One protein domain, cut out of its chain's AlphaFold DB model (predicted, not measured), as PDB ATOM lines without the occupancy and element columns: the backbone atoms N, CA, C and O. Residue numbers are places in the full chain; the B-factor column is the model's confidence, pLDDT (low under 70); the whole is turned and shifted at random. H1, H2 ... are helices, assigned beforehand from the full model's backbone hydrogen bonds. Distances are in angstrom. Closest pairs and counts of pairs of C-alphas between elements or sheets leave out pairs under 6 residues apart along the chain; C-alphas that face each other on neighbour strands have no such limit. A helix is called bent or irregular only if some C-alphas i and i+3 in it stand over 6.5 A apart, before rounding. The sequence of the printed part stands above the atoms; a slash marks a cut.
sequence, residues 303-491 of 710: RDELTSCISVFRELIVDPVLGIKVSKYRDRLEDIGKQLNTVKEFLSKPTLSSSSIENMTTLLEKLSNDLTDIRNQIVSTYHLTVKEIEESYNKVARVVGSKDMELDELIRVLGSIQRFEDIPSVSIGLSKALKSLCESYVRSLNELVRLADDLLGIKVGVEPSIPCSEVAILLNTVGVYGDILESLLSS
ATOM      1  N   ARG A 303     176.047 220.374 132.428       94.88
ATOM      2  CA  ARG A 303     174.688 220.584 131.911       94.88
ATOM      3  C   ARG A 303     174.319 219.560 130.836       94.88
ATOM      4  O   ARG A 303     173.191 219.065 130.835       94.88
ATOM      5  N   ASP A 304     175.232 219.259 129.923       92.31
ATOM      6  CA  ASP A 304     174.999 218.286 128.858       92.31
ATOM      7  C   ASP A 304     174.903 216.862 129.451       92.31
ATOM      8  O   ASP A 304     174.002 216.103 129.084       92.31
ATOM      9  N   GLU A 305     175.725 216.539 130.460       91.31
ATOM     10  CA  GLU A 305     175.616 215.312 131.267       91.31
ATOM     11  C   GLU A 305     174.259 215.214 131.990       91.31
ATOM     12  O   GLU A 305     173.584 214.186 131.885       91.31
ATOM     13  N   LEU A 306     173.803 216.283 132.660       92.62
ATOM     14  CA  LEU A 306     172.476 216.333 133.290       92.62
ATOM     15  C   LEU A 306     171.367 216.121 132.256       92.62
ATOM     16  O   LEU A 306     170.419 215.383 132.512       92.62
ATOM     17  N   THR A 307     171.470 216.758 131.089       90.69
ATOM     18  CA  THR A 307     170.457 216.664 130.028       90.69
ATOM     19  C   THR A 307     170.349 215.233 129.503       90.69
ATOM     20  O   THR A 307     169.241 214.711 129.382       90.69
ATOM     21  N   SER A 308     171.488 214.577 129.268       88.81
ATOM     22  CA  SER A 308     171.548 213.158 128.901       88.81
ATOM     23  C   SER A 308     170.929 212.271 129.987       88.81
ATOM     24  O   SER A 308     170.056 211.447 129.704       88.81
ATOM     25  N   CYS A 309     171.295 212.501 131.252       89.25
ATOM     26  CA  CYS A 309     170.766 211.748 132.385       89.25
ATOM     27  C   CYS A 309     169.243 211.910 132.531       89.25
ATOM     28  O   CYS A 309     168.535 210.921 132.701       89.25
ATOM     29  N   ILE A 310     168.720 213.134 132.383       88.38
ATOM     30  CA  ILE A 310     167.278 213.418 132.397       88.38
ATOM     31  C   ILE A 310     166.565 212.746 131.219       88.38
ATOM     32  O   ILE A 310     165.447 212.270 131.404       88.38
ATOM     33  N   SER A 311     167.168 212.708 130.026       86.31
ATOM     34  CA  SER A 311     166.570 212.045 128.858       86.31
ATOM     35  C   SER A 311     166.352 210.559 129.128       86.31
ATOM     36  O   SER A 311     165.221 210.085 129.068       86.31
ATOM     37  N   VAL A 312     167.413 209.857 129.538       85.75
ATOM     38  CA  VAL A 312     167.347 208.436 129.909       85.75
ATOM     39  C   VAL A 312     166.364 208.230 131.061       85.75
ATOM     40  O   VAL A 312     165.496 207.367 130.993       85.75
ATOM     41  N   PHE A 313     166.422 209.070 132.098       84.81
ATOM     42  CA  PHE A 313     165.506 208.996 133.235       84.81
ATOM     43  C   PHE A 313     164.032 209.142 132.833       84.81
ATOM     44  O   PHE A 313     163.184 208.418 133.349       84.81
ATOM     45  N   ARG A 314     163.705 210.063 131.916       80.81
ATOM     46  CA  ARG A 314     162.333 210.270 131.427       80.81
ATOM     47  C   ARG A 314     161.797 209.072 130.659       80.81
ATOM     48  O   ARG A 314     160.601 208.821 130.725       80.81
ATOM     49  N   GLU A 315     162.648 208.354 129.944       81.19
ATOM     50  CA  GLU A 315     162.235 207.125 129.266       81.19
ATOM     51  C   GLU A 315     162.044 205.991 130.279       81.19
ATOM     52  O   GLU A 315     161.027 205.301 130.257       81.19
ATOM     53  N   LEU A 316     162.956 205.864 131.248       79.69
ATOM     54  CA  LEU A 316     162.883 204.831 132.284       79.69
ATOM     55  C   LEU A 316     161.745 205.038 133.289       79.69
ATOM     56  O   LEU A 316     161.236 204.057 133.816       79.69
ATOM     57  N   ILE A 317     161.326 206.275 133.580       74.88
ATOM     58  CA  ILE A 317     160.244 206.524 134.550       74.88
ATOM     59  C   ILE A 317     158.868 206.085 134.039       74.88
ATOM     60  O   ILE A 317     157.970 205.831 134.838       74.88
ATOM     61  N   VAL A 318     158.709 206.004 132.717       70.19
ATOM     62  CA  VAL A 318     157.489 205.509 132.068       70.19
ATOM     63  C   VAL A 318     157.490 203.978 132.004       70.19
ATOM     64  O   VAL A 318     156.425 203.374 131.882       70.19
ATOM     65  N   ASP A 319     158.659 203.340 132.130       71.94
ATOM     66  CA  ASP A 319     158.750 201.887 132.207       71.94
ATOM     67  C   ASP A 319     158.113 201.376 133.516       71.94
ATOM     68  O   ASP A 319     158.449 201.852 134.604       71.94
ATOM     69  N   PRO A 320     157.199 200.394 133.449       59.97
ATOM     70  CA  PRO A 320     156.453 199.930 134.615       59.97
ATOM     71  C   PRO A 320     157.306 199.172 135.643       59.97
ATOM     72  O   PRO A 320     156.868 199.012 136.782       59.97
ATOM     73  N   VAL A 321     158.504 198.707 135.274       70.69
ATOM     74  CA  VAL A 321     159.404 197.938 136.147       70.69
ATOM     75  C   VAL A 321     160.462 198.852 136.748       70.69
ATOM     76  O   VAL A 321     160.610 198.963 137.968       70.69
ATOM     77  N   LEU A 322     161.214 199.521 135.879       76.25
ATOM     78  CA  LEU A 322     162.323 200.374 136.269       76.25
ATOM     79  C   LEU A 322     161.815 201.691 136.837       76.25
ATOM     80  O   LEU A 322     162.438 202.200 137.765       76.25
ATOM     81  N   GLY A 323     160.670 202.200 136.372       72.50
ATOM     82  CA  GLY A 323     160.148 203.508 136.749       72.50
ATOM     83  C   GLY A 323     159.964 203.685 138.249       72.50
ATOM     84  O   GLY A 323     160.416 204.685 138.810       72.50
ATOM     85  N   ILE A 324     159.416 202.676 138.933       72.25
ATOM     86  CA  ILE A 324     159.272 202.688 140.395       72.25
ATOM     87  C   ILE A 324     160.653 202.719 141.063       72.25
ATOM     88  O   ILE A 324     160.899 203.572 141.919       72.25
ATOM     89  N   LYS A 325     161.579 201.840 140.648       76.94
ATOM     90  CA  LYS A 325     162.919 201.733 141.252       76.94
ATOM     91  C   LYS A 325     163.780 202.981 141.001       76.94
ATOM     92  O   LYS A 325     164.567 203.352 141.877       76.94
ATOM     93  N   VAL A 326     163.636 203.642 139.847       82.00
ATOM     94  CA  VAL A 326     164.396 204.855 139.507       82.00
ATOM     95  C   VAL A 326     163.745 206.136 140.025       82.00
ATOM     96  O   VAL A 326     164.464 207.102 140.252       82.00
ATOM     97  N   SER A 327     162.433 206.161 140.293       78.88
ATOM     98  CA  SER A 327     161.697 207.368 140.719       78.88
ATOM     99  C   SER A 327     162.336 208.121 141.897       78.88
ATOM    100  O   SER A 327     162.318 209.351 141.919       78.88
ATOM    101  N   LYS A 328     162.999 207.403 142.814       84.00
ATOM    102  CA  LYS A 328     163.760 207.960 143.948       84.00
ATOM    103  C   LYS A 328     164.886 208.930 143.550       84.00
ATOM    104  O   LYS A 328     165.346 209.705 144.382       84.00
ATOM    105  N   TYR A 329     165.349 208.896 142.298       86.81
ATOM    106  CA  TYR A 329     166.381 209.802 141.781       86.81
ATOM    107  C   TYR A 329     165.827 211.128 141.256       86.81
ATOM    108  O   TYR A 329     166.611 212.045 141.011       86.81
ATOM    109  N   ARG A 330     164.500 211.259 141.114       85.31
ATOM    110  CA  ARG A 330     163.848 212.462 140.577       85.31
ATOM    111  C   ARG A 330     164.252 213.721 141.338       85.31
ATOM    112  O   ARG A 330     164.713 214.676 140.722       85.31
ATOM    113  N   ASP A 331     164.122 213.692 142.661       85.62
ATOM    114  CA  ASP A 331     164.371 214.863 143.505       85.62
ATOM    115  C   ASP A 331     165.849 215.266 143.478       85.62
ATOM    116  O   ASP A 331     166.167 216.452 143.425       85.62
ATOM    117  N   ARG A 332     166.762 214.284 143.425       90.44
ATOM    118  CA  ARG A 332     168.206 214.534 143.281       90.44
ATOM    119  C   ARG A 332     168.528 215.195 141.938       90.44
ATOM    120  O   ARG A 332     169.282 216.160 141.909       90.44
ATOM    121  N   LEU A 333     167.956 214.708 140.832       87.44
ATOM    122  CA  LEU A 333     168.156 215.306 139.504       87.44
ATOM    123  C   LEU A 333     167.573 216.724 139.421       87.44
ATOM    124  O   LEU A 333     168.178 217.606 138.811       87.44
ATOM    125  N   GLU A 334     166.421 216.960 140.050       87.62
ATOM    126  CA  GLU A 334     165.820 218.292 140.127       87.62
ATOM    127  C   GLU A 334     166.680 219.256 140.958       87.62
ATOM    128  O   GLU A 334     166.884 220.402 140.553       87.62
ATOM    129  N   ASP A 335     167.228 218.796 142.085       92.62
ATOM    130  CA  ASP A 335     168.139 219.579 142.923       92.62
ATOM    131  C   ASP A 335     169.441 219.930 142.186       92.62
ATOM    132  O   ASP A 335     169.834 221.097 142.155       92.62
ATOM    133  N   ILE A 336     170.051 218.970 141.480       92.44
ATOM    134  CA  ILE A 336     171.211 219.223 140.607       92.44
ATOM    135  C   ILE A 336     170.868 220.289 139.557       92.44
ATOM    136  O   ILE A 336     171.650 221.215 139.334       92.44
ATOM    137  N   GLY A 337     169.678 220.217 138.948       90.88
ATOM    138  CA  GLY A 337     169.189 221.227 138.008       90.88
ATOM    139  C   GLY A 337     169.047 222.623 138.632       90.88
ATOM    140  O   GLY A 337     169.449 223.617 138.024       90.88
ATOM    141  N   LYS A 338     168.529 222.715 139.864       93.62
ATOM    142  CA  LYS A 338     168.436 223.978 140.620       93.62
ATOM    143  C   LYS A 338     169.819 224.546 140.932       93.62
ATOM    144  O   LYS A 338     170.054 225.730 140.700       93.62
ATOM    145  N   GLN A 339     170.754 223.713 141.386       93.00
ATOM    146  CA  GLN A 339     172.123 224.138 141.681       93.00
ATOM    147  C   GLN A 339     172.875 224.583 140.414       93.00
ATOM    148  O   GLN A 339     173.567 225.601 140.440       93.00
ATOM    149  N   LEU A 340     172.676 223.908 139.276       92.38
ATOM    150  CA  LEU A 340     173.198 224.348 137.974       92.38
ATOM    151  C   LEU A 340     172.632 225.711 137.550       92.38
ATOM    152  O   LEU A 340     173.374 226.535 137.013       92.38
ATOM    153  N   ASN A 341     171.353 225.993 137.815       90.81
ATOM    154  CA  ASN A 341     170.786 227.320 137.554       90.81
ATOM    155  C   ASN A 341     171.472 228.411 138.390       90.81
ATOM    156  O   ASN A 341     171.763 229.478 137.853       90.81
ATOM    157  N   THR A 342     171.838 228.127 139.641       91.00
ATOM    158  CA  THR A 342     172.649 229.041 140.465       91.00
ATOM    159  C   THR A 342     174.007 229.339 139.817       91.00
ATOM    160  O   THR A 342     174.442 230.492 139.785       91.00
ATOM    161  N   VAL A 343     174.671 228.328 139.241       90.56
ATOM    162  CA  VAL A 343     175.938 228.517 138.505       90.56
ATOM    163  C   VAL A 343     175.719 229.342 137.231       90.56
ATOM    164  O   VAL A 343     176.516 230.227 136.921       90.56
ATOM    165  N   LYS A 344     174.614 229.116 136.511       91.31
ATOM    166  CA  LYS A 344     174.239 229.896 135.320       91.31
ATOM    167  C   LYS A 344     174.020 231.373 135.653       91.31
ATOM    168  O   LYS A 344     174.554 232.246 134.966       91.31
ATOM    169  N   GLU A 345     173.273 231.663 136.716       88.75
ATOM    170  CA  GLU A 345     173.081 233.027 137.214       88.75
ATOM    171  C   GLU A 345     174.412 233.656 137.636       88.75
ATOM    172  O   GLU A 345     174.678 234.816 137.321       88.75
ATOM    173  N   PHE A 346     175.295 232.889 138.279       85.75
ATOM    174  CA  PHE A 346     176.634 233.355 138.624       85.75
ATOM    175  C   PHE A 346     177.465 233.729 137.387       85.75
ATOM    176  O   PHE A 346     178.022 234.826 137.347       85.75
ATOM    177  N   LEU A 347     177.501 232.881 136.353       81.56
ATOM    178  CA  LEU A 347     178.234 233.137 135.104       81.56
ATOM    179  C   LEU A 347     177.724 234.375 134.344       81.56
ATOM    180  O   LEU A 347     178.503 235.031 133.639       81.56
ATOM    181  N   SER A 348     176.443 234.720 134.513       80.69
ATOM    182  CA  SER A 348     175.828 235.910 133.909       80.69
ATOM    183  C   SER A 348     176.307 237.234 134.519       80.69
ATOM    184  O   SER A 348     176.137 238.290 133.909       80.69
ATOM    185  N   LYS A 349     176.953 237.203 135.695       74.12
ATOM    186  CA  LYS A 349     177.432 238.417 136.361       74.12
ATOM    187  C   LYS A 349     178.599 239.060 135.590       74.12
ATOM    188  O   LYS A 349     179.483 238.351 135.084       74.12
ATOM    189  N   PRO A 350     178.640 240.407 135.518       55.25
ATOM    190  CA  PRO A 350     179.694 241.138 134.816       55.25
ATOM    191  C   PRO A 350     181.037 241.094 135.559       55.25
ATOM    192  O   PRO A 350     182.086 241.144 134.926       55.25
ATOM    193  N   THR A 351     181.018 240.955 136.888       56.25
ATOM    194  CA  THR A 351     182.209 240.880 137.744       56.25
ATOM    195  C   THR A 351     182.171 239.622 138.614       56.25
ATOM    196  O   THR A 351     181.137 239.284 139.190       56.25
ATOM    197  N   LEU A 352     183.304 238.915 138.703       63.00
ATOM    198  CA  LEU A 352     183.458 237.657 139.444       63.00
ATOM    199  C   LEU A 352     184.682 237.747 140.367       63.00
ATOM    200  O   LEU A 352     185.670 238.383 140.011       63.00
ATOM    201  N   SER A 353     184.629 237.118 141.544       62.34
ATOM    202  CA  SER A 353     185.777 237.024 142.466       62.34
ATOM    203  C   SER A 353     186.443 235.648 142.374       62.34
ATOM    204  O   SER A 353     185.735 234.681 142.090       62.34
ATOM    205  N   SER A 354     187.751 235.515 142.663       57.12
ATOM    206  CA  SER A 354     188.424 234.204 142.557       57.12
ATOM    207  C   SER A 354     187.826 233.200 143.539       57.12
ATOM    208  O   SER A 354     187.514 232.088 143.144       57.12
ATOM    209  N   SER A 355     187.543 233.630 144.774       63.03
ATOM    210  CA  SER A 355     186.885 232.784 145.781       63.03
ATOM    211  C   SER A 355     185.500 232.300 145.341       63.03
ATOM    212  O   SER A 355     185.092 231.189 145.653       63.03
ATOM    213  N   SER A 356     184.760 233.123 144.590       70.88
ATOM    214  CA  SER A 356     183.458 232.716 144.062       70.88
ATOM    215  C   SER A 356     183.598 231.785 142.860       70.88
ATOM    216  O   SER A 356     182.778 230.889 142.721       70.88
ATOM    217  N   ILE A 357     184.617 231.980 142.015       71.88
ATOM    218  CA  ILE A 357     184.938 231.065 140.912       71.88
ATOM    219  C   ILE A 357     185.330 229.700 141.479       71.88
ATOM    220  O   ILE A 357     184.734 228.712 141.084       71.88
ATOM    221  N   GLU A 358     186.238 229.655 142.454       74.25
ATOM    222  CA  GLU A 358     186.678 228.422 143.115       74.25
ATOM    223  C   GLU A 358     185.506 227.678 143.762       74.25
ATOM    224  O   GLU A 358     185.299 226.504 143.477       74.25
ATOM    225  N   ASN A 359     184.652 228.375 144.524       83.06
ATOM    226  CA  ASN A 359     183.446 227.770 145.097       83.06
ATOM    227  C   ASN A 359     182.519 227.166 144.028       83.06
ATOM    228  O   ASN A 359     181.922 226.116 144.256       83.06
ATOM    229  N   MET A 360     182.378 227.825 142.873       88.44
ATOM    230  CA  MET A 360     181.540 227.336 141.773       88.44
ATOM    231  C   MET A 360     182.201 226.186 141.011       88.44
ATOM    232  O   MET A 360     181.495 225.284 140.570       88.44
ATOM    233  N   THR A 361     183.530 226.170 140.898       85.75
ATOM    234  CA  THR A 361     184.286 225.029 140.366       85.75
ATOM    235  C   THR A 361     184.077 223.802 141.246       85.75
ATOM    236  O   THR A 361     183.645 222.768 140.745       85.75
ATOM    237  N   THR A 362     184.264 223.933 142.564       90.50
ATOM    238  CA  THR A 362     184.030 222.845 143.525       90.50
ATOM    239  C   THR A 362     182.576 222.372 143.501       90.50
ATOM    240  O   THR A 362     182.303 221.176 143.595       90.50
ATOM    241  N   LEU A 363     181.620 223.297 143.341       92.25
ATOM    242  CA  LEU A 363     180.211 222.949 143.168       92.25
ATOM    243  C   LEU A 363     179.988 222.135 141.887       92.25
ATOM    244  O   LEU A 363     179.333 221.103 141.948       92.25
ATOM    245  N   LEU A 364     180.542 222.549 140.744       93.00
ATOM    246  CA  LEU A 364     180.419 221.808 139.483       93.00
ATOM    247  C   LEU A 364     181.064 220.419 139.550       93.00
ATOM    248  O   LEU A 364     180.479 219.466 139.040       93.00
ATOM    249  N   GLU A 365     182.221 220.284 140.200       92.69
ATOM    250  CA  GLU A 365     182.854 218.980 140.443       92.69
ATOM    251  C   GLU A 365     181.955 218.078 141.290       92.69
ATOM    252  O   GLU A 365     181.731 216.917 140.943       92.69
ATOM    253  N   LYS A 366     181.372 218.623 142.365       94.88
ATOM    254  CA  LYS A 366     180.405 217.898 143.190       94.88
ATOM    255  C   LYS A 366     179.188 217.455 142.370       94.88
ATOM    256  O   LYS A 366     178.824 216.287 142.430       94.88
ATOM    257  N   LEU A 367     178.600 218.349 141.575       94.31
ATOM    258  CA  LEU A 367     177.435 218.040 140.738       94.31
ATOM    259  C   LEU A 367     177.747 216.983 139.667       94.31
ATOM    260  O   LEU A 367     176.920 216.111 139.416       94.31
ATOM    261  N   SER A 368     178.937 217.021 139.061       94.38
ATOM    262  CA  SER A 368     179.385 215.995 138.107       94.38
ATOM    263  C   SER A 368     179.548 214.626 138.779       94.38
ATOM    264  O   SER A 368     179.104 213.606 138.243       94.38
ATOM    265  N   ASN A 369     180.105 214.595 139.994       93.62
ATOM    266  CA  ASN A 369     180.201 213.369 140.786       93.62
ATOM    267  C   ASN A 369     178.816 212.831 141.174       93.62
ATOM    268  O   ASN A 369     178.576 211.634 141.037       93.62
ATOM    269  N   ASP A 370     177.889 213.702 141.587       92.75
ATOM    270  CA  ASP A 370     176.513 213.319 141.925       92.75
ATOM    271  C   ASP A 370     175.764 212.745 140.706       92.75
ATOM    272  O   ASP A 370     175.061 211.740 140.828       92.75
ATOM    273  N   LEU A 371     175.947 213.325 139.513       94.00
ATOM    274  CA  LEU A 371     175.401 212.783 138.260       94.00
ATOM    275  C   LEU A 371     175.990 211.414 137.915       94.00
ATOM    276  O   LEU A 371     175.259 210.505 137.520       94.00
ATOM    277  N   THR A 372     177.302 211.260 138.082       93.06
ATOM    278  CA  THR A 372     178.001 209.994 137.833       93.06
ATOM    279  C   THR A 372     177.530 208.905 138.798       93.06
ATOM    280  O   THR A 372     177.291 207.772 138.381       93.06
ATOM    281  N   ASP A 373     177.326 209.247 140.072       93.62
ATOM    282  CA  ASP A 373     176.744 208.355 141.075       93.62
ATOM    283  C   ASP A 373     175.326 207.916 140.677       93.62
ATOM    284  O   ASP A 373     175.062 206.718 140.590       93.62
ATOM    285  N   ILE A 374     174.431 208.853 140.337       91.56
ATOM    286  CA  ILE A 374     173.063 208.525 139.893       91.56
ATOM    287  C   ILE A 374     173.091 207.601 138.669       91.56
ATOM    288  O   ILE A 374     172.397 206.582 138.651       91.56
ATOM    289  N   ARG A 375     173.926 207.912 137.669       92.94
ATOM    290  CA  ARG A 375     174.118 207.089 136.467       92.94
ATOM    291  C   ARG A 375     174.507 205.656 136.833       92.94
ATOM    292  O   ARG A 375     173.866 204.708 136.381       92.94
ATOM    293  N   ASN A 376     175.525 205.493 137.675       91.50
ATOM    294  CA  ASN A 376     176.018 204.180 138.090       91.50
ATOM    295  C   ASN A 376     174.980 203.407 138.906       91.50
ATOM    296  O   ASN A 376     174.827 202.197 138.735       91.50
ATOM    297  N   GLN A 377     174.226 204.090 139.765       91.38
ATOM    298  CA  GLN A 377     173.178 203.448 140.546       91.38
ATOM    299  C   GLN A 377     171.991 202.995 139.684       91.38
ATOM    300  O   GLN A 377     171.427 201.933 139.956       91.38
ATOM    301  N   ILE A 378     171.627 203.738 138.632       89.56
ATOM    302  CA  ILE A 378     170.603 203.305 137.667       89.56
ATOM    303  C   ILE A 378     171.074 202.051 136.918       89.56
ATOM    304  O   ILE A 378     170.331 201.074 136.857       89.56
ATOM    305  N   VAL A 379     172.319 202.039 136.426       91.25
ATOM    306  CA  VAL A 379     172.921 200.861 135.768       91.25
ATOM    307  C   VAL A 379     172.925 199.650 136.707       91.25
ATOM    308  O   VAL A 379     172.495 198.563 136.329       91.25
ATOM    309  N   SER A 380     173.336 199.839 137.962       91.06
ATOM    310  CA  SER A 380     173.313 198.783 138.982       91.06
ATOM    311  C   SER A 380     171.895 198.261 139.245       91.06
ATOM    312  O   SER A 380     171.664 197.054 139.262       91.06
ATOM    313  N   THR A 381     170.915 199.161 139.369       87.88
ATOM    314  CA  THR A 381     169.501 198.806 139.573       87.88
ATOM    315  C   THR A 381     168.944 198.000 138.395       87.88
ATOM    316  O   THR A 381     168.208 197.031 138.603       87.88
ATOM    317  N   TYR A 382     169.313 198.368 137.167       89.44
ATOM    318  CA  TYR A 382     168.976 197.617 135.961       89.44
ATOM    319  C   TYR A 382     169.560 196.199 136.008       89.44
ATOM    320  O   TYR A 382     168.807 195.231 135.922       89.44
ATOM    321  N   HIS A 383     170.867 196.060 136.240       90.38
ATOM    322  CA  HIS A 383     171.524 194.751 136.298       90.38
ATOM    323  C   HIS A 383     170.989 193.852 137.412       90.38
ATOM    324  O   HIS A 383     170.797 192.660 137.188       90.38
ATOM    325  N   LEU A 384     170.708 194.414 138.590       89.25
ATOM    326  CA  LEU A 384     170.062 193.679 139.678       89.25
ATOM    327  C   LEU A 384     168.692 193.153 139.249       89.25
ATOM    328  O   LEU A 384     168.384 191.995 139.493       89.25
ATOM    329  N   THR A 385     167.904 193.966 138.545       83.94
ATOM    330  CA  THR A 385     166.582 193.553 138.052       83.94
ATOM    331  C   THR A 385     166.689 192.459 136.984       83.94
ATOM    332  O   THR A 385     165.926 191.500 137.015       83.94
ATOM    333  N   VAL A 386     167.658 192.545 136.067       87.94
ATOM    334  CA  VAL A 386     167.912 191.476 135.082       87.94
ATOM    335  C   VAL A 386     168.334 190.178 135.775       87.94
ATOM    336  O   VAL A 386     167.842 189.112 135.417       87.94
ATOM    337  N   LYS A 387     169.186 190.262 136.800       88.12
ATOM    338  CA  LYS A 387     169.620 189.109 137.599       88.12
ATOM    339  C   LYS A 387     168.464 188.473 138.375       88.12
ATOM    340  O   LYS A 387     168.355 187.254 138.391       88.12
ATOM    341  N   GLU A 388     167.577 189.280 138.963       82.62
ATOM    342  CA  GLU A 388     166.335 188.809 139.601       82.62
ATOM    343  C   GLU A 388     165.469 188.026 138.596       82.62
ATOM    344  O   GLU A 388     165.021 186.919 138.891       82.62
ATOM    345  N   ILE A 389     165.292 188.551 137.376       82.25
ATOM    346  CA  ILE A 389     164.548 187.874 136.300       82.25
ATOM    347  C   ILE A 389     165.227 186.557 135.900       82.25
ATOM    348  O   ILE A 389     164.544 185.546 135.744       82.25
ATOM    349  N   GLU A 390     166.553 186.544 135.744       86.00
ATOM    350  CA  GLU A 390     167.327 185.349 135.396       86.00
ATOM    351  C   GLU A 390     167.225 184.261 136.479       86.00
ATOM    352  O   GLU A 390     167.020 183.084 136.173       86.00
ATOM    353  N   GLU A 391     167.331 184.636 137.754       83.88
ATOM    354  CA  GLU A 391     167.189 183.718 138.886       83.88
ATOM    355  C   GLU A 391     165.782 183.116 138.939       83.88
ATOM    356  O   GLU A 391     165.639 181.893 139.032       83.88
ATOM    357  N   SER A 392     164.742 183.942 138.801       75.44
ATOM    358  CA  SER A 392     163.353 183.484 138.738       75.44
ATOM    359  C   SER A 392     163.094 182.583 137.525       75.44
ATOM    360  O   SER A 392     162.508 181.510 137.661       75.44
ATOM    361  N   TYR A 393     163.600 182.945 136.346       83.00
ATOM    362  CA  TYR A 393     163.527 182.096 135.156       83.00
ATOM    363  C   TYR A 393     164.178 180.727 135.380       83.00
ATOM    364  O   TYR A 393     163.576 179.695 135.077       83.00
ATOM    365  N   ASN A 394     165.365 180.691 135.988       80.69
ATOM    366  CA  ASN A 394     166.041 179.440 136.315       80.69
ATOM    367  C   ASN A 394     165.246 178.590 137.320       80.69
ATOM    368  O   ASN A 394     165.229 177.362 137.184       80.69
ATOM    369  N   LYS A 395     164.557 179.206 138.295       68.88
ATOM    370  CA  LYS A 395     163.637 178.487 139.194       68.88
ATOM    371  C   LYS A 395     162.505 177.825 138.399       68.88
ATOM    372  O   LYS A 395     162.297 176.625 138.551       68.88
ATOM    373  N   VAL A 396     161.831 178.551 137.501       69.31
ATOM    374  CA  VAL A 396     160.747 177.988 136.666       69.31
ATOM    375  C   VAL A 396     161.253 176.877 135.756       69.31
ATOM    376  O   VAL A 396     160.658 175.801 135.719       69.31
ATOM    377  N   ALA A 397     162.362 177.105 135.051       71.19
ATOM    378  CA  ALA A 397     162.923 176.139 134.113       71.19
ATOM    379  C   ALA A 397     163.271 174.806 134.797       71.19
ATOM    380  O   ALA A 397     163.056 173.742 134.214       71.19
ATOM    381  N   ARG A 398     163.751 174.850 136.051       66.69
ATOM    382  CA  ARG A 398     163.974 173.647 136.871       66.69
ATOM    383  C   ARG A 398     162.681 172.896 137.168       66.69
ATOM    384  O   ARG A 398     162.670 171.674 137.064       66.69
ATOM    385  N   VAL A 399     161.605 173.602 137.513       57.12
ATOM    386  CA  VAL A 399     160.319 172.960 137.827       57.12
ATOM    387  C   VAL A 399     159.685 172.332 136.591       57.12
ATOM    388  O   VAL A 399     159.247 171.182 136.635       57.12
ATOM    389  N   VAL A 400     159.657 173.071 135.484       62.44
ATOM    390  CA  VAL A 400     159.053 172.614 134.225       62.44
ATOM    391  C   VAL A 400     159.889 171.500 133.581       62.44
ATOM    392  O   VAL A 400     159.363 170.666 132.848       62.44
ATOM    393  N   GLY A 401     161.196 171.446 133.855       58.16
ATOM    394  CA  GLY A 401     162.104 170.480 133.231       58.16
ATOM    395  C   GLY A 401     162.380 170.785 131.753       58.16
ATOM    396  O   GLY A 401     162.775 169.901 130.989       58.16
ATOM    397  N   SER A 402     162.147 172.027 131.322       67.00
ATOM    398  CA  SER A 402     162.530 172.540 130.006       67.00
ATOM    399  C   SER A 402     162.741 174.049 130.053       67.00
ATOM    400  O   SER A 402     161.987 174.761 130.713       67.00
ATOM    401  N   LYS A 403     163.749 174.521 129.320       74.88
ATOM    402  CA  LYS A 403     164.028 175.943 129.117       74.88
ATOM    403  C   LYS A 403     163.216 176.493 127.947       74.88
ATOM    404  O   LYS A 403     163.141 175.849 126.901       74.88
ATOM    405  N   ASP A 404     162.663 177.687 128.119       80.69
ATOM    406  CA  ASP A 404     162.099 178.468 127.021       80.69
ATOM    407  C   ASP A 404     163.250 179.201 126.319       80.69
ATOM    408  O   ASP A 404     163.830 180.134 126.873       80.69
ATOM    409  N   MET A 405     163.625 178.739 125.123       82.38
ATOM    410  CA  MET A 405     164.779 179.287 124.402       82.38
ATOM    411  C   MET A 405     164.580 180.747 123.977       82.38
ATOM    412  O   MET A 405     165.563 181.479 123.893       82.38
ATOM    413  N   GLU A 406     163.342 181.187 123.723       82.69
ATOM    414  CA  GLU A 406     163.076 182.582 123.354       82.69
ATOM    415  C   GLU A 406     163.261 183.509 124.560       82.69
ATOM    416  O   GLU A 406     163.834 184.594 124.433       82.69
ATOM    417  N   LEU A 407     162.825 183.064 125.743       82.56
ATOM    418  CA  LEU A 407     162.998 183.808 126.988       82.56
ATOM    419  C   LEU A 407     164.459 183.792 127.476       82.56
ATOM    420  O   LEU A 407     164.950 184.829 127.917       82.56
ATOM    421  N   ASP A 408     165.166 182.663 127.351       85.31
ATOM    422  CA  ASP A 408     166.600 182.525 127.676       85.31
ATOM    423  C   ASP A 408     167.448 183.490 126.826       85.31
ATOM    424  O   ASP A 408     168.271 184.236 127.360       85.31
ATOM    425  N   GLU A 409     167.187 183.554 125.514       86.94
ATOM    426  CA  GLU A 409     167.888 184.468 124.607       86.94
ATOM    427  C   GLU A 409     167.560 185.938 124.907       86.94
ATOM    428  O   GLU A 409     168.458 186.782 124.924       86.94
ATOM    429  N   LEU A 410     166.296 186.257 125.215       86.25
ATOM    430  CA  LEU A 410     165.892 187.608 125.609       86.25
ATOM    431  C   LEU A 410     166.597 188.060 126.899       86.25
ATOM    432  O   LEU A 410     167.120 189.174 126.945       86.25
ATOM    433  N   ILE A 411     166.660 187.203 127.925       86.25
ATOM    434  CA  ILE A 411     167.372 187.484 129.184       86.25
ATOM    435  C   ILE A 411     168.867 187.691 128.922       86.25
ATOM    436  O   ILE A 411     169.460 188.631 129.454       86.25
ATOM    437  N   ARG A 412     169.475 186.881 128.045       87.62
ATOM    438  CA  ARG A 412     170.884 187.025 127.659       87.62
ATOM    439  C   ARG A 412     171.169 188.368 126.984       87.62
ATOM    440  O   ARG A 412     172.156 189.024 127.319       87.62
ATOM    441  N   VAL A 413     170.299 188.800 126.067       87.25
ATOM    442  CA  VAL A 413     170.404 190.115 125.413       87.25
ATOM    443  C   VAL A 413     170.283 191.236 126.445       87.25
ATOM    444  O   VAL A 413     171.128 192.132 126.459       87.25
ATOM    445  N   LEU A 414     169.311 191.158 127.358       86.25
ATOM    446  CA  LEU A 414     169.152 192.128 128.448       86.25
ATOM    447  C   LEU A 414     170.404 192.186 129.347       86.25
ATOM    448  O   LEU A 414     170.863 193.275 129.696       86.25
ATOM    449  N   GLY A 415     171.012 191.040 129.662       86.94
ATOM    450  CA  GLY A 415     172.236 190.954 130.466       86.94
ATOM    451  C   GLY A 415     173.494 191.510 129.787       86.94
ATOM    452  O   GLY A 415     174.449 191.870 130.473       86.94
ATOM    453  N   SER A 416     173.504 191.620 128.455       87.19
ATOM    454  CA  SER A 416     174.667 192.094 127.687       87.19
ATOM    455  C   SER A 416     174.866 193.616 127.707       87.19
ATOM    456  O   SER A 416     175.936 194.108 127.341       87.19
ATOM    457  N   ILE A 417     173.861 194.374 128.151       87.25
ATOM    458  CA  ILE A 417     173.894 195.839 128.130       87.25
ATOM    459  C   ILE A 417     174.682 196.375 129.307       87.25
ATOM    460  O   ILE A 417     174.295 196.176 130.448       87.25
ATOM    461  N   GLN A 418     175.753 197.115 129.019       83.94
ATOM    462  CA  GLN A 418     176.620 197.714 130.040       83.94
ATOM    463  C   GLN A 418     176.542 199.243 130.085       83.94
ATOM    464  O   GLN A 418     176.960 199.861 131.065       83.94
ATOM    465  N   ARG A 419     176.063 199.883 129.013       85.38
ATOM    466  CA  ARG A 419     176.055 201.345 128.902       85.38
ATOM    467  C   ARG A 419     174.721 201.905 129.364       85.38
ATOM    468  O   ARG A 419     173.666 201.400 129.001       85.38
ATOM    469  N   PHE A 420     174.793 202.992 130.125       85.31
ATOM    470  CA  PHE A 420     173.630 203.718 130.635       85.31
ATOM    471  C   PHE A 420     172.699 204.197 129.514       85.31
ATOM    472  O   PHE A 420     171.483 204.115 129.644       85.31
ATOM    473  N   GLU A 421     173.276 204.661 128.408       87.19
ATOM    474  CA  GLU A 421     172.553 205.209 127.261       87.19
ATOM    475  C   GLU A 421     171.742 204.149 126.498       87.19
ATOM    476  O   GLU A 421     170.759 204.490 125.845       87.19
ATOM    477  N   ASP A 422     172.113 202.872 126.615       87.12
ATOM    478  CA  ASP A 422     171.473 201.774 125.885       87.12
ATOM    479  C   ASP A 422     170.267 201.190 126.654       87.12
ATOM    480  O   ASP A 422     169.409 200.536 126.059       87.12
ATOM    481  N   ILE A 423     170.151 201.450 127.966       86.25
ATOM    482  CA  ILE A 423     169.103 200.882 128.840       86.25
ATOM    483  C   ILE A 423     167.675 201.200 128.353       86.25
ATOM    484  O   ILE A 423     166.852 200.280 128.320       86.25
ATOM    485  N   PRO A 424     167.330 202.441 127.947       81.81
ATOM    486  CA  PRO A 424     165.967 202.747 127.512       81.81
ATOM    487  C   PRO A 424     165.502 201.896 126.332       81.81
ATOM    488  O   PRO A 424     164.359 201.436 126.317       81.81
ATOM    489  N   SER A 425     166.403 201.603 125.390       80.56
ATOM    490  CA  SER A 425     166.087 200.854 124.168       80.56
ATOM    491  C   SER A 425     165.596 199.426 124.424       80.56
ATOM    492  O   SER A 425     164.904 198.847 123.586       80.56
ATOM    493  N   VAL A 426     165.895 198.873 125.601       78.44
ATOM    494  CA  VAL A 426     165.524 197.503 125.978       78.44
ATOM    495  C   VAL A 426     164.563 197.407 127.154       78.44
ATOM    496  O   VAL A 426     164.194 196.303 127.552       78.44
ATOM    497  N   SER A 427     164.115 198.541 127.689       71.81
ATOM    498  CA  SER A 427     163.099 198.606 128.751       71.81
ATOM    499  C   SER A 427     161.824 197.827 128.375       71.81
ATOM    500  O   SER A 427     161.337 196.987 129.132       71.81
ATOM    501  N   ILE A 428     161.374 197.963 127.121       72.06
ATOM    502  CA  ILE A 428     160.268 197.184 126.538       72.06
ATOM    503  C   ILE A 428     160.574 195.677 126.559       72.06
ATOM    504  O   ILE A 428     159.694 194.864 126.851       72.06
ATOM    505  N   GLY A 429     161.822 195.297 126.271       74.19
ATOM    506  CA  GLY A 429     162.290 193.914 126.348       74.19
ATOM    507  C   GLY A 429     162.214 193.360 127.770       74.19
ATOM    508  O   GLY A 429     161.780 192.226 127.953       74.19
ATOM    509  N   LEU A 430     162.540 194.179 128.773       77.19
ATOM    510  CA  LEU A 430     162.449 193.829 130.190       77.19
ATOM    511  C   LEU A 430     160.996 193.569 130.615       77.19
ATOM    512  O   LEU A 430     160.692 192.531 131.202       77.19
ATOM    513  N   SER A 431     160.081 194.466 130.240       74.62
ATOM    514  CA  SER A 431     158.640 194.307 130.476       74.62
ATOM    515  C   SER A 431     158.073 193.058 129.784       74.62
ATOM    516  O   SER A 431     157.280 192.319 130.372       74.62
ATOM    517  N   LYS A 432     158.513 192.773 128.549       77.50
ATOM    518  CA  LYS A 432     158.129 191.562 127.804       77.50
ATOM    519  C   LYS A 432     158.655 190.289 128.474       77.50
ATOM    520  O   LYS A 432     157.893 189.334 128.612       77.50
ATOM    521  N   ALA A 433     159.917 190.283 128.909       79.56
ATOM    522  CA  ALA A 433     160.529 189.156 129.610       79.56
ATOM    523  C   ALA A 433     159.782 188.845 130.911       79.56
ATOM    524  O   ALA A 433     159.412 187.701 131.151       79.56
ATOM    525  N   LEU A 434     159.484 189.875 131.708       75.56
ATOM    526  CA  LEU A 434     158.727 189.743 132.952       75.56
ATOM    527  C   LEU A 434     157.320 189.199 132.716       75.56
ATOM    528  O   LEU A 434     156.930 188.233 133.367       75.56
ATOM    529  N   LYS A 435     156.576 189.759 131.753       76.19
ATOM    530  CA  LYS A 435     155.242 189.258 131.396       76.19
ATOM    531  C   LYS A 435     155.281 187.782 130.990       76.19
ATOM    532  O   LYS A 435     154.517 186.988 131.532       76.19
ATOM    533  N   SER A 436     156.202 187.415 130.098       79.06
ATOM    534  CA  SER A 436     156.391 186.027 129.657       79.06
ATOM    535  C   SER A 436     156.749 185.107 130.825       79.06
ATOM    536  O   SER A 436     156.243 183.991 130.925       79.06
ATOM    537  N   LEU A 437     157.590 185.586 131.742       76.50
ATOM    538  CA  LEU A 437     157.978 184.853 132.937       76.50
ATOM    539  C   LEU A 437     156.783 184.642 133.881       76.50
ATOM    540  O   LEU A 437     156.585 183.518 134.327       76.50
ATOM    541  N   CYS A 438     155.952 185.657 134.142       74.38
ATOM    542  CA  CYS A 438     154.721 185.509 134.937       74.38
ATOM    543  C   CYS A 438     153.734 184.542 134.297       74.38
ATOM    544  O   CYS A 438     153.211 183.668 134.980       74.38
ATOM    545  N   GLU A 439     153.507 184.651 132.987       76.69
ATOM    546  CA  GLU A 439     152.639 183.720 132.266       76.69
ATOM    547  C   GLU A 439     153.167 182.284 132.375       76.69
ATOM    548  O   GLU A 439     152.386 181.353 132.587       76.69
ATOM    549  N   SER A 440     154.491 182.101 132.306       74.38
ATOM    550  CA  SER A 440     155.121 180.805 132.550       74.38
ATOM    551  C   SER A 440     154.940 180.346 133.997       74.38
ATOM    552  O   SER A 440     154.600 179.189 134.207       74.38
ATOM    553  N   TYR A 441     155.114 181.224 134.989       73.12
ATOM    554  CA  TYR A 441     154.895 180.916 136.406       73.12
ATOM    555  C   TYR A 441     153.464 180.464 136.678       73.12
ATOM    556  O   TYR A 441     153.264 179.412 137.277       73.12
ATOM    557  N   VAL A 442     152.474 181.228 136.215       70.88
ATOM    558  CA  VAL A 442     151.051 180.915 136.392       70.88
ATOM    559  C   VAL A 442     150.707 179.601 135.698       70.88
ATOM    560  O   VAL A 442     150.002 178.776 136.273       70.88
ATOM    561  N   ARG A 443     151.239 179.356 134.493       74.44
ATOM    562  CA  ARG A 443     151.055 178.076 133.797       74.44
ATOM    563  C   ARG A 443     151.649 176.916 134.593       74.44
ATOM    564  O   ARG A 443     150.936 175.952 134.842       74.44
ATOM    565  N   SER A 444     152.902 177.027 135.031       68.06
ATOM    566  CA  SER A 444     153.583 175.985 135.808       68.06
ATOM    567  C   SER A 444     152.913 175.730 137.152       68.06
ATOM    568  O   SER A 444     152.812 174.587 137.585       68.06
ATOM    569  N   LEU A 445     152.430 176.782 137.811       65.44
ATOM    570  CA  LEU A 445     151.690 176.686 139.060       65.44
ATOM    571  C   LEU A 445     150.340 176.004 138.843       65.44
ATOM    572  O   LEU A 445     150.009 175.095 139.588       65.44
ATOM    573  N   ASN A 446     149.593 176.376 137.802       68.44
ATOM    574  CA  ASN A 446     148.335 175.716 137.452       68.44
ATOM    575  C   ASN A 446     148.552 174.247 137.072       68.44
ATOM    576  O   ASN A 446     147.746 173.398 137.441       68.44
ATOM    577  N   GLU A 447     149.635 173.924 136.362       66.44
ATOM    578  CA  GLU A 447     150.012 172.539 136.075       66.44
ATOM    579  C   GLU A 447     150.350 171.777 137.356       66.44
ATOM    580  O   GLU A 447     149.847 170.674 137.539       66.44
ATOM    581  N   LEU A 448     151.133 172.366 138.263       58.72
ATOM    582  CA  LEU A 448     151.462 171.779 139.563       58.72
ATOM    583  C   LEU A 448     150.241 171.591 140.454       58.72
ATOM    584  O   LEU A 448     150.123 170.544 141.076       58.72
ATOM    585  N   VAL A 449     149.344 172.573 140.511       58.88
ATOM    586  CA  VAL A 449     148.075 172.490 141.236       58.88
ATOM    587  C   VAL A 449     147.226 171.388 140.628       58.88
ATOM    588  O   VAL A 449     146.798 170.503 141.349       58.88
ATOM    589  N   ARG A 450     147.078 171.340 139.297       62.34
ATOM    590  CA  ARG A 450     146.348 170.253 138.634       62.34
ATOM    591  C   ARG A 450     146.995 168.893 138.880       62.34
ATOM    592  O   ARG A 450     146.288 167.912 139.024       62.34
ATOM    593  N   LEU A 451     148.322 168.808 138.920       53.41
ATOM    594  CA  LEU A 451     149.046 167.578 139.239       53.41
ATOM    595  C   LEU A 451     148.933 167.204 140.716       53.41
ATOM    596  O   LEU A 451     148.844 166.022 141.005       53.41
ATOM    597  N   ALA A 452     148.921 168.158 141.642       51.28
ATOM    598  CA  ALA A 452     148.678 167.911 143.059       51.28
ATOM    599  C   ALA A 452     147.227 167.456 143.288       51.28
ATOM    600  O   ALA A 452     146.999 166.472 143.991       51.28
ATOM    601  N   ASP A 453     146.270 168.088 142.614       50.12
ATOM    602  CA  ASP A 453     144.869 167.680 142.570       50.12
ATOM    603  C   ASP A 453     144.739 166.262 141.968       50.12
ATOM    604  O   ASP A 453     144.123 165.391 142.579       50.12
ATOM    605  N   ASP A 454     145.373 165.994 140.818       47.81
ATOM    606  CA  ASP A 454     145.283 164.725 140.075       47.81
ATOM    607  C   ASP A 454     146.068 163.562 140.723       47.81
ATOM    608  O   ASP A 454     145.661 162.408 140.591       47.81
ATOM    609  N   LEU A 455     147.226 163.819 141.346       44.50
ATOM    610  CA  LEU A 455     148.117 162.790 141.914       44.50
ATOM    611  C   LEU A 455     147.930 162.604 143.419       44.50
ATOM    612  O   LEU A 455     148.119 161.496 143.917       44.50
ATOM    613  N   LEU A 456     147.621 163.672 144.158       43.16
ATOM    614  CA  LEU A 456     147.547 163.644 145.623       43.16
ATOM    615  C   LEU A 456     146.117 163.807 146.149       43.16
ATOM    616  O   LEU A 456     145.905 163.608 147.345       43.16
ATOM    617  N   GLY A 457     145.149 164.156 145.293       41.16
ATOM    618  CA  GLY A 457     143.760 164.404 145.691       41.16
ATOM    619  C   GLY A 457     143.590 165.641 146.581       41.16
ATOM    620  O   GLY A 457     142.539 165.821 147.194       41.16
ATOM    621  N   ILE A 458     144.626 166.479 146.693       39.75
ATOM    622  CA  ILE A 458     144.617 167.697 147.502       39.75
ATOM    623  C   ILE A 458     144.160 168.819 146.584       39.75
ATOM    624  O   ILE A 458     144.964 169.247 145.773       39.75
ATOM    625  N   LYS A 459     142.919 169.305 146.734       42.75
ATOM    626  CA  LYS A 459     142.475 170.544 146.077       42.75
ATOM    627  C   LYS A 459     143.285 171.715 146.619       42.75
ATOM    628  O   LYS A 459     142.962 172.253 147.681       42.75
ATOM    629  N   VAL A 460     144.333 172.109 145.906       45.41
ATOM    630  CA  VAL A 460     145.098 173.305 146.265       45.41
ATOM    631  C   VAL A 460     144.360 174.505 145.679       45.41
ATOM    632  O   VAL A 460     144.419 174.773 144.483       45.41
ATOM    633  N   GLY A 461     143.618 175.220 146.527       44.00
ATOM    634  CA  GLY A 461     142.905 176.442 146.156       44.00
ATOM    635  C   GLY A 461     143.867 177.596 145.883       44.00
ATOM    636  O   GLY A 461     143.980 178.508 146.694       44.00
ATOM    637  N   VAL A 462     144.579 177.553 144.760       48.03
ATOM    638  CA  VAL A 462     145.293 178.717 144.239       48.03
ATOM    639  C   VAL A 462     144.327 179.452 143.331       48.03
ATOM    640  O   VAL A 462     143.939 178.926 142.292       48.03
ATOM    641  N   GLU A 463     143.907 180.648 143.730       45.28
ATOM    642  CA  GLU A 463     143.069 181.496 142.891       45.28
ATOM    643  C   GLU A 463     143.894 181.919 141.656       45.28
ATOM    644  O   GLU A 463     144.877 182.653 141.793       45.28
ATOM    645  N   PRO A 464     143.560 181.447 140.439       48.81
ATOM    646  CA  PRO A 464     144.392 181.645 139.249       48.81
ATOM    647  C   PRO A 464     144.228 183.051 138.643       48.81
ATOM    648  O   PRO A 464     144.580 183.280 137.488       48.81
ATOM    649  N   SER A 465     143.630 183.986 139.382       48.09
ATOM    650  CA  SER A 465     143.010 185.196 138.846       48.09
ATOM    651  C   SER A 465     143.898 186.437 138.850       48.09
ATOM    652  O   SER A 465     143.414 187.485 138.429       48.09
ATOM    653  N   ILE A 466     145.173 186.369 139.259       51.88
ATOM    654  CA  ILE A 466     146.049 187.548 139.173       51.88
ATOM    655  C   ILE A 466     146.472 187.744 137.710       51.88
ATOM    656  O   ILE A 466     147.198 186.912 137.160       51.88
ATOM    657  N   PRO A 467     146.038 188.826 137.045       57.31
ATOM    658  CA  PRO A 467     146.342 189.011 135.642       57.31
ATOM    659  C   PRO A 467     147.810 189.436 135.475       57.31
ATOM    660  O   PRO A 467     148.222 190.498 135.938       57.31
ATOM    661  N   CYS A 468     148.595 188.657 134.718       63.16
ATOM    662  CA  CYS A 468     149.963 189.014 134.293       63.16
ATOM    663  C   CYS A 468     150.012 190.240 133.343       63.16
ATOM    664  O   CYS A 468     151.021 190.488 132.684       63.16
ATOM    665  N   SER A 469     148.920 191.001 133.217       56.41
ATOM    666  CA  SER A 469     148.857 192.243 132.446       56.41
ATOM    667  C   SER A 469     149.429 193.447 133.197       56.41
ATOM    668  O   SER A 469     149.825 194.411 132.546       56.41
ATOM    669  N   GLU A 470     149.499 193.413 134.534       54.16
ATOM    670  CA  GLU A 470     149.985 194.536 135.349       54.16
ATOM    671  C   GLU A 470     151.448 194.354 135.776       54.16
ATOM    672  O   GLU A 470     151.773 193.759 136.803       54.16
ATOM    673  N   VAL A 471     152.357 194.907 134.969       47.91
ATOM    674  CA  VAL A 471     153.815 194.718 135.081       47.91
ATOM    675  C   VAL A 471     154.425 195.228 136.405       47.91
ATOM    676  O   VAL A 471     155.439 194.699 136.856       47.91
ATOM    677  N   ALA A 472     153.780 196.176 137.092       44.09
ATOM    678  CA  ALA A 472     154.233 196.685 138.395       44.09
ATOM    679  C   ALA A 472     154.018 195.693 139.560       44.09
ATOM    680  O   ALA A 472     154.776 195.697 140.529       44.09
ATOM    681  N   ILE A 473     153.013 194.817 139.460       48.09
ATOM    682  CA  ILE A 473     152.700 193.770 140.452       48.09
ATOM    683  C   ILE A 473     153.612 192.543 140.253       48.09
ATOM    684  O   ILE A 473     153.843 191.736 141.149       48.09
ATOM    685  N   LEU A 474     154.218 192.455 139.075       52.34
ATOM    686  CA  LEU A 474     154.763 191.244 138.489       52.34
ATOM    687  C   LEU A 474     156.058 190.749 139.155       52.34
ATOM    688  O   LEU A 474     156.225 189.547 139.252       52.34
ATOM    689  N   LEU A 475     156.934 191.612 139.691       49.78
ATOM    690  CA  LEU A 475     158.158 191.174 140.402       49.78
ATOM    691  C   LEU A 475     157.860 190.558 141.778       49.78
ATOM    692  O   LEU A 475     158.360 189.480 142.089       49.78
ATOM    693  N   ASN A 476     157.011 191.209 142.580       49.59
ATOM    694  CA  ASN A 476     156.585 190.663 143.874       49.59
ATOM    695  C   ASN A 476     155.747 189.401 143.683       49.59
ATOM    696  O   ASN A 476     155.932 188.425 144.399       49.59
ATOM    697  N   THR A 477     154.862 189.391 142.689       51.53
ATOM    698  CA  THR A 477     154.039 188.227 142.370       51.53
ATOM    699  C   THR A 477     154.865 187.074 141.799       51.53
ATOM    700  O   THR A 477     154.634 185.932 142.179       51.53
ATOM    701  N   VAL A 478     155.883 187.344 140.974       53.34
ATOM    702  CA  VAL A 478     156.861 186.337 140.519       53.34
ATOM    703  C   VAL A 478     157.669 185.779 141.694       53.34
ATOM    704  O   VAL A 478     157.875 184.570 141.752       53.34
ATOM    705  N   GLY A 479     158.078 186.620 142.649       53.72
ATOM    706  CA  GLY A 479     158.729 186.181 143.887       53.72
ATOM    707  C   GLY A 479     157.829 185.270 144.724       53.72
ATOM    708  O   GLY A 479     158.210 184.143 145.022       53.72
ATOM    709  N   VAL A 480     156.597 185.706 145.003       54.94
ATOM    710  CA  VAL A 480     155.599 184.935 145.765       54.94
ATOM    711  C   VAL A 480     155.279 183.609 145.081       54.94
ATOM    712  O   VAL A 480     155.272 182.572 145.738       54.94
ATOM    713  N   TYR A 481     155.057 183.599 143.765       53.22
ATOM    714  CA  TYR A 481     154.832 182.352 143.040       53.22
ATOM    715  C   TYR A 481     156.079 181.468 143.017       53.22
ATOM    716  O   TYR A 481     155.945 180.257 143.161       53.22
ATOM    717  N   GLY A 482     157.277 182.047 142.907       54.00
ATOM    718  CA  GLY A 482     158.550 181.344 143.071       54.00
ATOM    719  C   GLY A 482     158.684 180.649 144.417       54.00
ATOM    720  O   GLY A 482     159.022 179.469 144.450       54.00
ATOM    721  N   ASP A 483     158.357 181.344 145.500       53.91
ATOM    722  CA  ASP A 483     158.429 180.813 146.859       53.91
ATOM    723  C   ASP A 483     157.336 179.770 147.118       53.91
ATOM    724  O   ASP A 483     157.597 178.758 147.762       53.91
ATOM    725  N   ILE A 484     156.131 179.952 146.564       54.47
ATOM    726  CA  ILE A 484     155.065 178.938 146.597       54.47
ATOM    727  C   ILE A 484     155.512 177.675 145.855       54.47
ATOM    728  O   ILE A 484     155.352 176.573 146.374       54.47
ATOM    729  N   LEU A 485     156.098 177.819 144.664       54.59
ATOM    730  CA  LEU A 485     156.645 176.710 143.883       54.59
ATOM    731  C   LEU A 485     157.742 175.961 144.653       54.59
ATOM    732  O   LEU A 485     157.734 174.734 144.708       54.59
ATOM    733  N   GLU A 486     158.658 176.692 145.284       56.94
ATOM    734  CA  GLU A 486     159.749 176.127 146.083       56.94
ATOM    735  C   GLU A 486     159.237 175.478 147.381       56.94
ATOM    736  O   GLU A 486     159.698 174.404 147.769       56.94
ATOM    737  N   SER A 487     158.227 176.066 148.025       54.19
ATOM    738  CA  SER A 487     157.573 175.528 149.224       54.19
ATOM    739  C   SER A 487     156.763 174.261 148.930       54.19
ATOM    740  O   SER A 487     156.873 173.274 149.658       54.19
ATOM    741  N   LEU A 488     156.012 174.233 147.825       54.97
ATOM    742  CA  LEU A 488     155.279 173.044 147.376       54.97
ATOM    743  C   LEU A 488     156.227 171.881 147.059       54.97
ATOM    744  O   LEU A 488     155.920 170.739 147.393       54.97
ATOM    745  N   LEU A 489     157.395 172.163 146.477       52.88
ATOM    746  CA  LEU A 489     158.408 171.149 146.171       52.88
ATOM    747  C   LEU A 489     159.240 170.724 147.387       52.88
ATOM    748  O   LEU A 489     159.709 169.594 147.430       52.88
ATOM    749  N   SER A 490     159.430 171.595 148.380       52.25
ATOM    750  CA  SER A 490     160.163 171.279 149.621       52.25
ATOM    751  C   SER A 490     159.276 170.705 150.730       52.25
ATOM    752  O   SER A 490     159.784 170.236 151.750       52.25
ATOM    753  N   SER A 491     157.956 170.689 150.533       54.34
ATOM    754  CA  SER A 491     157.003 169.999 151.396       54.34
ATOM    755  C   SER A 491     157.404 168.527 151.566       54.34
ATOM    756  O   SER A 491     157.318 167.725 150.634       54.34
TER     757      SER A 491
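This is residues 303 to 491 of the 710 residues of an uncharacterized protein of Desulfurococcaceae archaeon (UniProt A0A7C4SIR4). A long rod of helices is built along one very long helix, H4, with H1 and H3 packed on one half of it and H5, H6 and H7 on the other half, while short H2 sits near the middle. The H3-H4 turn sticks out at one end with residues 348 to 355, and a long loop, residues 457 to 473, folds back from the far end of H6 to H7. The printed part has 189 residues with seven named helices, H1 to H7 in order, and no named strand; the class is all helix. It is loose, with a radius of gyration of the C-alphas of 23.1 A, and spans 86 by 28 by 26 A.

H4, residues 354 to 400, is the hub and touches the six other helices. H3, residues 330 to 347, forms a helical hairpin with H4 at a shallow tilt of 21 degrees, the C-alphas of Ile 336 and Leu 367 being closest at 6.3 A. H1, residues 303 to 318, touches H4 through its residues 305 to 309 alone, closest at the C-alphas of Leu 306 and Leu 371, 6.8 A. H2, residues 322 to 327, touches H4 with the C-alphas of Val 326 and Ile 378 closest at 6.7 A. H5, residues 405 to 415, forms a hairpin with H4 at 17 degrees, Val 386 and Gly 415 having the closest C-alphas, 6.3 A. H6, residues 420 to 456, runs the same way as H4 at a shallow tilt of 27 degrees; the closest C-alphas are those of Val 379 and Phe 420, 5.9 A. H6 is irregular, C-alphas 425 and 428 being 7.3 A apart, and has a kink of 50 degrees near residue 427. H7, residues 474 to 490, touches H6 at a tilt of 35.1 degrees, only just steep, with the C-alphas of Cys 438 and Val 478 closest at 6.0 A. H1, H3, H4, H5, H6 and H7 form a bundle, a set of helices side by side; of the 11 pairs of helices in the whole domain that touch and have a tilt, 7 are at a shallow tilt, a packing part aligned and part crossed. H3 and H7 are apart. Every O i to N i+4 pair is within hydrogen-bond range in H2, H3, H4, H5 and H7; in H1 11 of 12 are, in H6 28 of 33.

H4 is 68.7 A from first to last C-alpha, with C-alpha 354 at (188.424, 234.204, 142.557) and C-alpha 400 at (159.053, 172.614, 134.225). H6 is 50.1 A long, H3 25.8 A, H7 23.5 A and H1 22.9 A. H1 begins with C-alpha 303 at (174.688, 220.584, 131.911).

The two C-alphas farthest apart, of Thr 351 and Gly 457, are 86.0 A apart. The printed part has no cut. The link H6 to H7, 17 residues, is long. Mean pLDDT of the printed part is 74.6; 62 residues are under 70, among them residues 444 to 491.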